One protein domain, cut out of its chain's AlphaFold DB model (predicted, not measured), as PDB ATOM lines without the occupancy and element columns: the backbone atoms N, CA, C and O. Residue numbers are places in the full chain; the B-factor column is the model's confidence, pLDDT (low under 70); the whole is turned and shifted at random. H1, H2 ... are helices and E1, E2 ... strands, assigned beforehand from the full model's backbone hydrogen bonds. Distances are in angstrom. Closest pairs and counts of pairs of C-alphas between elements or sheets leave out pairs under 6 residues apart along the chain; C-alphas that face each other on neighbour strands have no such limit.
ATOM      1  N   GLN A   4      33.589   4.050 -17.498       76.06
ATOM      2  CA  GLN A   4      32.994   4.314 -16.187       76.06
ATOM      3  C   GLN A   4      33.015   3.099 -15.237       76.06
ATOM      4  O   GLN A   4      33.224   3.259 -14.039       76.06
ATOM      5  N   GLU A   5      32.836   1.878 -15.751       83.88
ATOM      6  CA  GLU A   5      32.874   0.654 -14.931       83.88
ATOM      7  C   GLU A   5      34.310   0.362 -14.461       83.88
ATOM      8  O   GLU A   5      34.521  -0.129 -13.352       83.88
ATOM      9  N   ASN A   6      35.304   0.710 -15.281       85.19
ATOM     10  CA  ASN A   6      36.716   0.574 -14.935       85.19
ATOM     11  C   ASN A   6      37.126   1.542 -13.818       85.19
ATOM     12  O   ASN A   6      37.758   1.106 -12.859       85.19
ATOM     13  N   GLU A   7      36.698   2.806 -13.876       85.38
ATOM     14  CA  GLU A   7      36.976   3.798 -12.824       85.38
ATOM     15  C   GLU A   7      36.439   3.362 -11.447       85.38
ATOM     16  O   GLU A   7      37.115   3.516 -10.424       85.38
ATOM     17  N   GLU A   8      35.242   2.766 -11.402       86.81
ATOM     18  CA  GLU A   8      34.655   2.242 -10.161       86.81
ATOM     19  C   GLU A   8      35.437   1.036  -9.612       86.81
ATOM     20  O   GLU A   8      35.644   0.921  -8.398       86.81
ATOM     21  N   VAL A   9      35.921   0.153 -10.492       87.19
ATOM     22  CA  VAL A   9      36.774  -0.987 -10.116       87.19
ATOM     23  C   VAL A   9      38.140  -0.513  -9.620       87.19
ATOM     24  O   VAL A   9      38.606  -1.008  -8.593       87.19
ATOM     25  N   GLU A  10      38.760   0.463 -10.283       85.38
ATOM     26  CA  GLU A  10      40.024   1.076  -9.856       85.38
ATOM     27  C   GLU A  10      39.905   1.725  -8.478       85.38
ATOM     28  O   GLU A  10      40.771   1.544  -7.618       85.38
ATOM     29  N   ALA A  11      38.809   2.441  -8.226       84.88
ATOM     30  CA  ALA A  11      38.533   3.011  -6.915       84.88
ATOM     31  C   ALA A  11      38.371   1.919  -5.842       84.88
ATOM     32  O   ALA A  11      38.934   2.046  -4.749       84.88
ATOM     33  N   ALA A  12      37.666   0.825  -6.155       84.50
ATOM     34  CA  ALA A  12      37.431  -0.281  -5.227       84.50
ATOM     35  C   ALA A  12      38.719  -1.024  -4.828       84.50
ATOM     36  O   ALA A  12      38.834  -1.503  -3.695       84.50
ATOM     37  N   ILE A  13      39.712  -1.106  -5.721       80.50
ATOM     38  CA  ILE A  13      40.970  -1.810  -5.433       80.50
ATOM     39  C   ILE A  13      42.002  -0.983  -4.655       80.50
ATOM     40  O   ILE A  13      42.919  -1.573  -4.088       80.50
ATOM     41  N   ARG A  14      41.834   0.343  -4.520       74.56
ATOM     42  CA  ARG A  14      42.752   1.197  -3.728       74.56
ATOM     43  C   ARG A  14      42.831   0.813  -2.244       74.56
ATOM     44  O   ARG A  14      43.829   1.103  -1.595       74.56
ATOM     45  N   GLY A  15      41.798   0.158  -1.706       60.72
ATOM     46  CA  GLY A  15      41.766  -0.392  -0.341       60.72
ATOM     47  C   GLY A  15      41.815  -1.924  -0.279       60.72
ATOM     48  O   GLY A  15      41.530  -2.513   0.770       60.72
ATOM     49  N   ALA A  16      42.100  -2.593  -1.402       64.06
ATOM     50  CA  ALA A  16      42.104  -4.047  -1.481       64.06
ATOM     51  C   ALA A  16      43.264  -4.658  -0.691       64.06
ATOM     52  O   ALA A  16      44.339  -4.082  -0.552       64.06
ATOM     53  N   ARG A  17      43.059  -5.891  -0.214       54.88
ATOM     54  CA  ARG A  17      44.184  -6.719   0.235       54.88
ATOM     55  C   ARG A  17      44.801  -7.373  -0.996       54.88
ATOM     56  O   ARG A  17      44.094  -8.057  -1.739       54.88
ATOM     57  N   PHE A  18      46.098  -7.161  -1.182       56.66
ATOM     58  CA  PHE A  18      46.858  -7.724  -2.289       56.66
ATOM     59  C   PHE A  18      47.183  -9.201  -1.997       56.66
ATOM     60  O   PHE A  18      47.719  -9.534  -0.940       56.66
ATOM     61  N   GLY A  19      46.797 -10.102  -2.906       52.88
ATOM     62  CA  GLY A  19      47.390 -11.441  -3.035       52.88
ATOM     63  C   GLY A  19      48.473 -11.430  -4.124       52.88
ATOM     64  O   GLY A  19      48.571 -10.451  -4.851       52.88
ATOM     65  N   GLN A  20      49.265 -12.502  -4.272       56.78
ATOM     66  CA  GLN A  20      50.407 -12.526  -5.215       56.78
ATOM     67  C   GLN A  20      50.029 -12.258  -6.690       56.78
ATOM     68  O   GLN A  20      50.822 -11.677  -7.422       56.78
ATOM     69  N   GLU A  21      48.837 -12.669  -7.141       71.31
ATOM     70  CA  GLU A  21      48.392 -12.501  -8.542       71.31
ATOM     71  C   GLU A  21      47.009 -11.835  -8.670       71.31
ATOM     72  O   GLU A  21      46.718 -11.154  -9.656       71.31
ATOM     73  N   TRP A  22      46.150 -12.008  -7.662       80.88
ATOM     74  CA  TRP A  22      44.764 -11.545  -7.679       80.88
ATOM     75  C   TRP A  22      44.469 -10.620  -6.498       80.88
ATOM     76  O   TRP A  22      44.629 -10.994  -5.333       80.88
ATOM     77  N   LEU A  23      43.961  -9.435  -6.810       85.06
ATOM     78  CA  LEU A  23      43.447  -8.442  -5.876       85.06
ATOM     79  C   LEU A  23      42.011  -8.789  -5.514       85.06
ATOM     80  O   LEU A  23      41.208  -9.096  -6.397       85.06
ATOM     81  N   ARG A  24      41.676  -8.733  -4.221       85.25
ATOM     82  CA  ARG A  24      40.311  -8.978  -3.735       85.25
ATOM     83  C   ARG A  24      39.752  -7.745  -3.037       85.25
ATOM     84  O   ARG A  24      40.259  -7.338  -1.988       85.25
ATOM     85  N   ALA A  25      38.669  -7.212  -3.593       86.25
ATOM     86  CA  ALA A  25      37.973  -6.021  -3.118       86.25
ATOM     87  C   ALA A  25      36.469  -6.275  -2.974       86.25
ATOM     88  O   ALA A  25      35.939  -7.276  -3.464       86.25
ATOM     89  N   GLU A  26      35.784  -5.377  -2.274       88.44
ATOM     90  CA  GLU A  26      34.320  -5.339  -2.274       88.44
ATOM     91  C   GLU A  26      33.843  -4.888  -3.658       88.44
ATOM     92  O   GLU A  26      34.409  -3.971  -4.249       88.44
ATOM     93  N   CYS A  27      32.848  -5.577  -4.216       88.38
ATOM     94  CA  CYS A  27      32.317  -5.234  -5.530       88.38
ATOM     95  C   CYS A  27      31.473  -3.943  -5.461       88.38
ATOM     96  O   CYS A  27      30.413  -3.981  -4.823       88.38
ATOM     97  N   PRO A  28      31.859  -2.849  -6.153       88.19
ATOM     98  CA  PRO A  28      31.118  -1.583  -6.116       88.19
ATOM     99  C   PRO A  28      29.710  -1.734  -6.707       88.19
ATOM    100  O   PRO A  28      28.747  -1.172  -6.197       88.19
ATOM    101  N   PHE A  29      29.561  -2.602  -7.710       89.56
ATOM    102  CA  PHE A  29      28.282  -2.865  -8.367       89.56
ATOM    103  C   PHE A  29      27.310  -3.648  -7.478       89.56
ATOM    104  O   PHE A  29      26.113  -3.386  -7.477       89.56
ATOM    105  N   CYS A  30      27.813  -4.598  -6.678       85.94
ATOM    106  CA  CYS A  30      26.960  -5.293  -5.713       85.94
ATOM    107  C   CYS A  30      26.515  -4.351  -4.592       85.94
ATOM    108  O   CYS A  30      25.377  -4.445  -4.136       85.94
ATOM    109  N   ASP A  31      27.391  -3.448  -4.144       83.19
ATOM    110  CA  ASP A  31      27.038  -2.494  -3.094       83.19
ATOM    111  C   ASP A  31      26.008  -1.462  -3.584       83.19
ATOM    112  O   ASP A  31      25.045  -1.180  -2.871       83.19
ATOM    113  N   ALA A  32      26.121  -1.006  -4.839       77.94
ATOM    114  CA  ALA A  32      25.135  -0.138  -5.488       77.94
ATOM    115  C   ALA A  32      23.727  -0.768  -5.568       77.94
ATOM    116  O   ALA A  32      22.724  -0.069  -5.442       77.94
ATOM    117  N   GLU A  33      23.637  -2.095  -5.693       79.19
ATOM    118  CA  GLU A  33      22.376  -2.855  -5.642       79.19
ATOM    119  C   GLU A  33      21.884  -3.139  -4.202       79.19
ATOM    120  O   GLU A  33      20.917  -3.873  -3.988       79.19
ATOM    121  N   GLY A  34      22.537  -2.574  -3.180       74.75
ATOM    122  CA  GLY A  34      22.199  -2.770  -1.767       74.75
ATOM    123  C   GLY A  34      22.702  -4.095  -1.184       74.75
ATOM    124  O   GLY A  34      22.345  -4.477  -0.062       74.75
ATOM    125  N   HIS A  35      23.551  -4.818  -1.914       74.88
ATOM    126  CA  HIS A  35      24.143  -6.074  -1.483       74.88
ATOM    127  C   HIS A  35      25.544  -5.858  -0.911       74.88
ATOM    128  O   HIS A  35      26.537  -6.118  -1.586       74.88
ATOM    129  N   ARG A  36      25.631  -5.515   0.383       69.44
ATOM    130  CA  ARG A  36      26.923  -5.392   1.088       69.44
ATOM    131  C   ARG A  36      27.806  -6.630   0.882       69.44
ATOM    132  O   ARG A  36      27.512  -7.718   1.396       69.44
ATOM    133  N   ASP A  37      28.895  -6.463   0.140       66.81
ATOM    134  CA  ASP A  37      29.820  -7.528  -0.244       66.81
ATOM    135  C   ASP A  37      30.907  -7.755   0.815       66.81
ATOM    136  O   ASP A  37      32.093  -7.507   0.618       66.81
ATOM    137  N   ARG A  38      30.512  -8.323   1.959       63.66
ATOM    138  CA  ARG A  38      31.448  -8.633   3.058       63.66
ATOM    139  C   ARG A  38      32.503  -9.694   2.707       63.66
ATOM    140  O   ARG A  38      33.394  -9.948   3.513       63.66
ATOM    141  N   LYS A  39      32.367 -10.380   1.565       70.69
ATOM    142  CA  LYS A  39      33.239 -11.491   1.148       70.69
ATOM    143  C   LYS A  39      34.246 -11.092   0.071       70.69
ATOM    144  O   LYS A  39      35.027 -11.951  -0.342       70.69
ATOM    145  N   ARG A  40      34.264  -9.819  -0.340       81.19
ATOM    146  CA  ARG A  40      35.204  -9.287  -1.334       81.19
ATOM    147  C   ARG A  40      35.184 -10.113  -2.619       81.19
ATOM    148  O   ARG A  40      36.158 -10.780  -2.989       81.19
ATOM    149  N   SER A  41      34.012 -10.177  -3.232       87.00
ATOM    150  CA  SER A  41      33.729 -10.986  -4.410       87.00
ATOM    151  C   SER A  41      34.343 -10.427  -5.694       87.00
ATOM    152  O   SER A  41      34.422 -11.183  -6.661       87.00
ATOM    153  N   LEU A  42      34.812  -9.175  -5.724       90.00
ATOM    154  CA  LEU A  42      35.552  -8.619  -6.858       90.00
ATOM    155  C   LEU A  42      36.991  -9.150  -6.867       90.00
ATOM    156  O   LEU A  42      37.718  -9.006  -5.884       90.00
ATOM    157  N   ALA A  43      37.387  -9.777  -7.975       89.38
ATOM    158  CA  ALA A  43      38.735 -10.273  -8.221       89.38
ATOM    159  C   ALA A  43      39.355  -9.540  -9.414       89.38
ATOM    160  O   ALA A  43      38.743  -9.532 -10.479       89.38
ATOM    161  N   VAL A  44      40.551  -8.968  -9.253       89.81
ATOM    162  CA  VAL A  44      41.303  -8.289 -10.327       89.81
ATOM    163  C   VAL A  44      42.682  -8.920 -10.466       89.81
ATOM    164  O   VAL A  44      43.391  -9.057  -9.477       89.81
ATOM    165  N   ASN A  45      43.064  -9.331 -11.668       87.50
ATOM    166  CA  ASN A  45      44.387  -9.876 -11.941       87.50
ATOM    167  C   ASN A  45      45.388  -8.727 -12.112       87.50
ATOM    168  O   ASN A  45      45.204  -7.881 -12.988       87.50
ATOM    169  N   ALA A  46      46.441  -8.710 -11.295       82.44
ATOM    170  CA  ALA A  46      47.406  -7.612 -11.265       82.44
ATOM    171  C   ALA A  46      48.223  -7.487 -12.565       82.44
ATOM    172  O   ALA A  46      48.636  -6.395 -12.921       82.44
ATOM    173  N   TYR A  47      48.416  -8.578 -13.310       79.62
ATOM    174  CA  TYR A  47      49.237  -8.577 -14.529       79.62
ATOM    175  C   TYR A  47      48.444  -8.249 -15.793       79.62
ATOM    176  O   TYR A  47      48.968  -7.660 -16.731       79.62
ATOM    177  N   THR A  48      47.183  -8.679 -15.843       83.25
ATOM    178  CA  THR A  48      46.350  -8.587 -17.053       83.25
ATOM    179  C   THR A  48      45.283  -7.503 -16.970       83.25
ATOM    180  O   THR A  48      44.601  -7.262 -17.959       83.25
ATOM    181  N   GLY A  49      45.062  -6.905 -15.792       86.62
ATOM    182  CA  GLY A  49      43.975  -5.948 -15.560       86.62
ATOM    183  C   GLY A  49      42.578  -6.574 -15.634       86.62
ATOM    184  O   GLY A  49      41.574  -5.878 -15.486       86.62
ATOM    185  N   ARG A  50      42.479  -7.894 -15.851       91.25
ATOM    186  CA  ARG A  50      41.200  -8.598 -15.936       91.25
ATOM    187  C   ARG A  50      40.515  -8.585 -14.582       91.25
ATOM    188  O   ARG A  50      41.064  -9.112 -13.615       91.25
ATOM    189  N   TRP A  51      39.281  -8.111 -14.533       92.75
ATOM    190  CA  TRP A  51      38.465  -8.153 -13.332       92.75
ATOM    191  C   TRP A  51      37.192  -8.972 -13.528       92.75
ATOM    192  O   TRP A  51      36.646  -9.056 -14.625       92.75
ATOM    193  N   LYS A  52      36.728  -9.625 -12.461       92.81
ATOM    194  CA  LYS A  52      35.433 -10.310 -12.400       92.81
ATOM    195  C   LYS A  52      34.895 -10.301 -10.977       92.81
ATOM    196  O   LYS A  52      35.595 -10.672 -10.036       92.81
ATOM    197  N   CYS A  53      33.624  -9.962 -10.821       91.25
ATOM    198  CA  CYS A  53      32.892 -10.225  -9.598       91.25
ATOM    199  C   CYS A  53      32.385 -11.672  -9.586       91.25
ATOM    200  O   CYS A  53      31.641 -12.102 -10.462       91.25
ATOM    201  N   LEU A  54      32.740 -12.430  -8.553       86.75
ATOM    202  CA  LEU A  54      32.288 -13.810  -8.344       86.75
ATOM    203  C   LEU A  54      30.837 -13.910  -7.837       86.75
ATOM    204  O   LEU A  54      30.382 -15.005  -7.519       86.75
ATOM    205  N   ARG A  55      30.136 -12.778  -7.696       85.81
ATOM    206  CA  ARG A  55      28.753 -12.710  -7.209       85.81
ATOM    207  C   ARG A  55      27.777 -12.226  -8.277       85.81
ATOM    208  O   ARG A  55      26.867 -12.970  -8.610       85.81
ATOM    209  N   CYS A  56      27.949 -11.003  -8.784       87.94
ATOM    210  CA  CYS A  56      27.097 -10.455  -9.850       87.94
ATOM    211  C   CYS A  56      27.583 -10.816 -11.261       87.94
ATOM    212  O   CYS A  56      26.971 -10.412 -12.238       87.94
ATOM    213  N   GLU A  57      28.697 -11.544 -11.371       87.94
ATOM    214  CA  GLU A  57      29.275 -12.046 -12.626       87.94
ATOM    215  C   GLU A  57      29.753 -10.991 -13.634       87.94
ATOM    216  O   GLU A  57      30.356 -11.366 -14.643       87.94
ATOM    217  N   LEU A  58      29.593  -9.696 -13.330       89.44
ATOM    218  CA  LEU A  58      30.210  -8.598 -14.075       89.44
ATOM    219  C   LEU A  58      31.723  -8.792 -14.159       89.44
ATOM    220  O   LEU A  58      32.365  -9.221 -13.195       89.44
ATOM    221  N   TRP A  59      32.292  -8.490 -15.319       92.62
ATOM    222  CA  TRP A  59      33.707  -8.690 -15.599       92.62
ATOM    223  C   TRP A  59      34.193  -7.698 -16.647       92.62
ATOM    224  O   TRP A  59      33.416  -7.262 -17.479       92.62
ATOM    225  N   GLY A  60      35.483  -7.397 -16.674       91.19
ATOM    226  CA  GLY A  60      36.053  -6.481 -17.653       91.19
ATOM    227  C   GLY A  60      37.573  -6.497 -17.637       91.19
ATOM    228  O   GLY A  60      38.188  -7.407 -17.074       91.19
ATOM    229  N   TYR A  61      38.159  -5.493 -18.277       91.75
ATOM    230  CA  TYR A  61      39.592  -5.229 -18.269       91.75
ATOM    231  C   TYR A  61      39.798  -3.769 -17.904       91.75
ATOM    232  O   TYR A  61      39.174  -2.909 -18.523       91.75
ATOM    233  N   LEU A  62      40.651  -3.519 -16.915       87.06
ATOM    234  CA  LEU A  62      41.167  -2.183 -16.651       87.06
ATOM    235  C   LEU A  62      41.974  -1.692 -17.854       87.06
ATOM    236  O   LEU A  62      42.593  -2.499 -18.553       87.06
TER     237      LEU A  62
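What this domain is: This is residues 4 to 62 of the 292 residues of an uncharacterized protein of marine sediment metagenome (UniProt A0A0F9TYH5). A small sheet of four short strands makes a wall, with helix H1 crossing one of its faces and the other face bare. The short helix H2 lies off one end of the strands, where it grazes the sheet. The printed part has 59 residues, in the order H1, E1, H2, E2, E3, E4; the sheet's order is E1, E2, E3, E4, antiparallel throughout, and the class is mixed. It is compact, with a radius of gyration of the C-alphas of 10.1 A and spans of 30 by 22 by 19 A.

Where its parts are: In the sheet, E1 is residues 22 to 25, 9.9 A long; E2 is 42 to 45, 10.3 A; E3 is 50 to 53, 10.6 A; and E4 is 59 to 61, 7.3 A, ending at C-alpha 61 (39.592, -5.229, -18.269). H1, residues 4 to 13, runs 14.7 A from C-alpha 4 (32.994, 4.314, -16.187). H2 is residues 28 to 32, 6.2 A.

How they stand to each other: E2, E3 and E4 form a meander, each strand the antiparallel neighbour of the one before. Within hydrogen-bond range are N 23 and O 44 across the neighbour strands E1 and E2, 2.8 A, N 45 and O 50 across the hairpin E2 and E3, 2.8 A, and N 51 and O 60 across the hairpin E3 and E4, 2.9 A. H1 is on the sheet, making two layers, a helix on one face of a sheet, at a height of 9.4 A. It runs across the strands, at 86 degrees to E2 on the local plane; its closest C-alphas to E1 are Ile 13 and Ala 25, 5.7 A. H1 and H2 only just touch, with 3 pairs of C-alphas within 8 A, the closest Ala 12 and Pro 28, 6.5 A. H2 only grazes the sheet, with residues 28 to 30. In H1 and H2 every O i to N i+4 pair is within hydrogen-bond range.

The domain as a whole: The farthest C-alphas, Gly 34 and Tyr 47, are 30.5 A apart. The printed part has no cut, and no link is long. Residues 15 to 20 and 36 to 38 have pLDDT under 70.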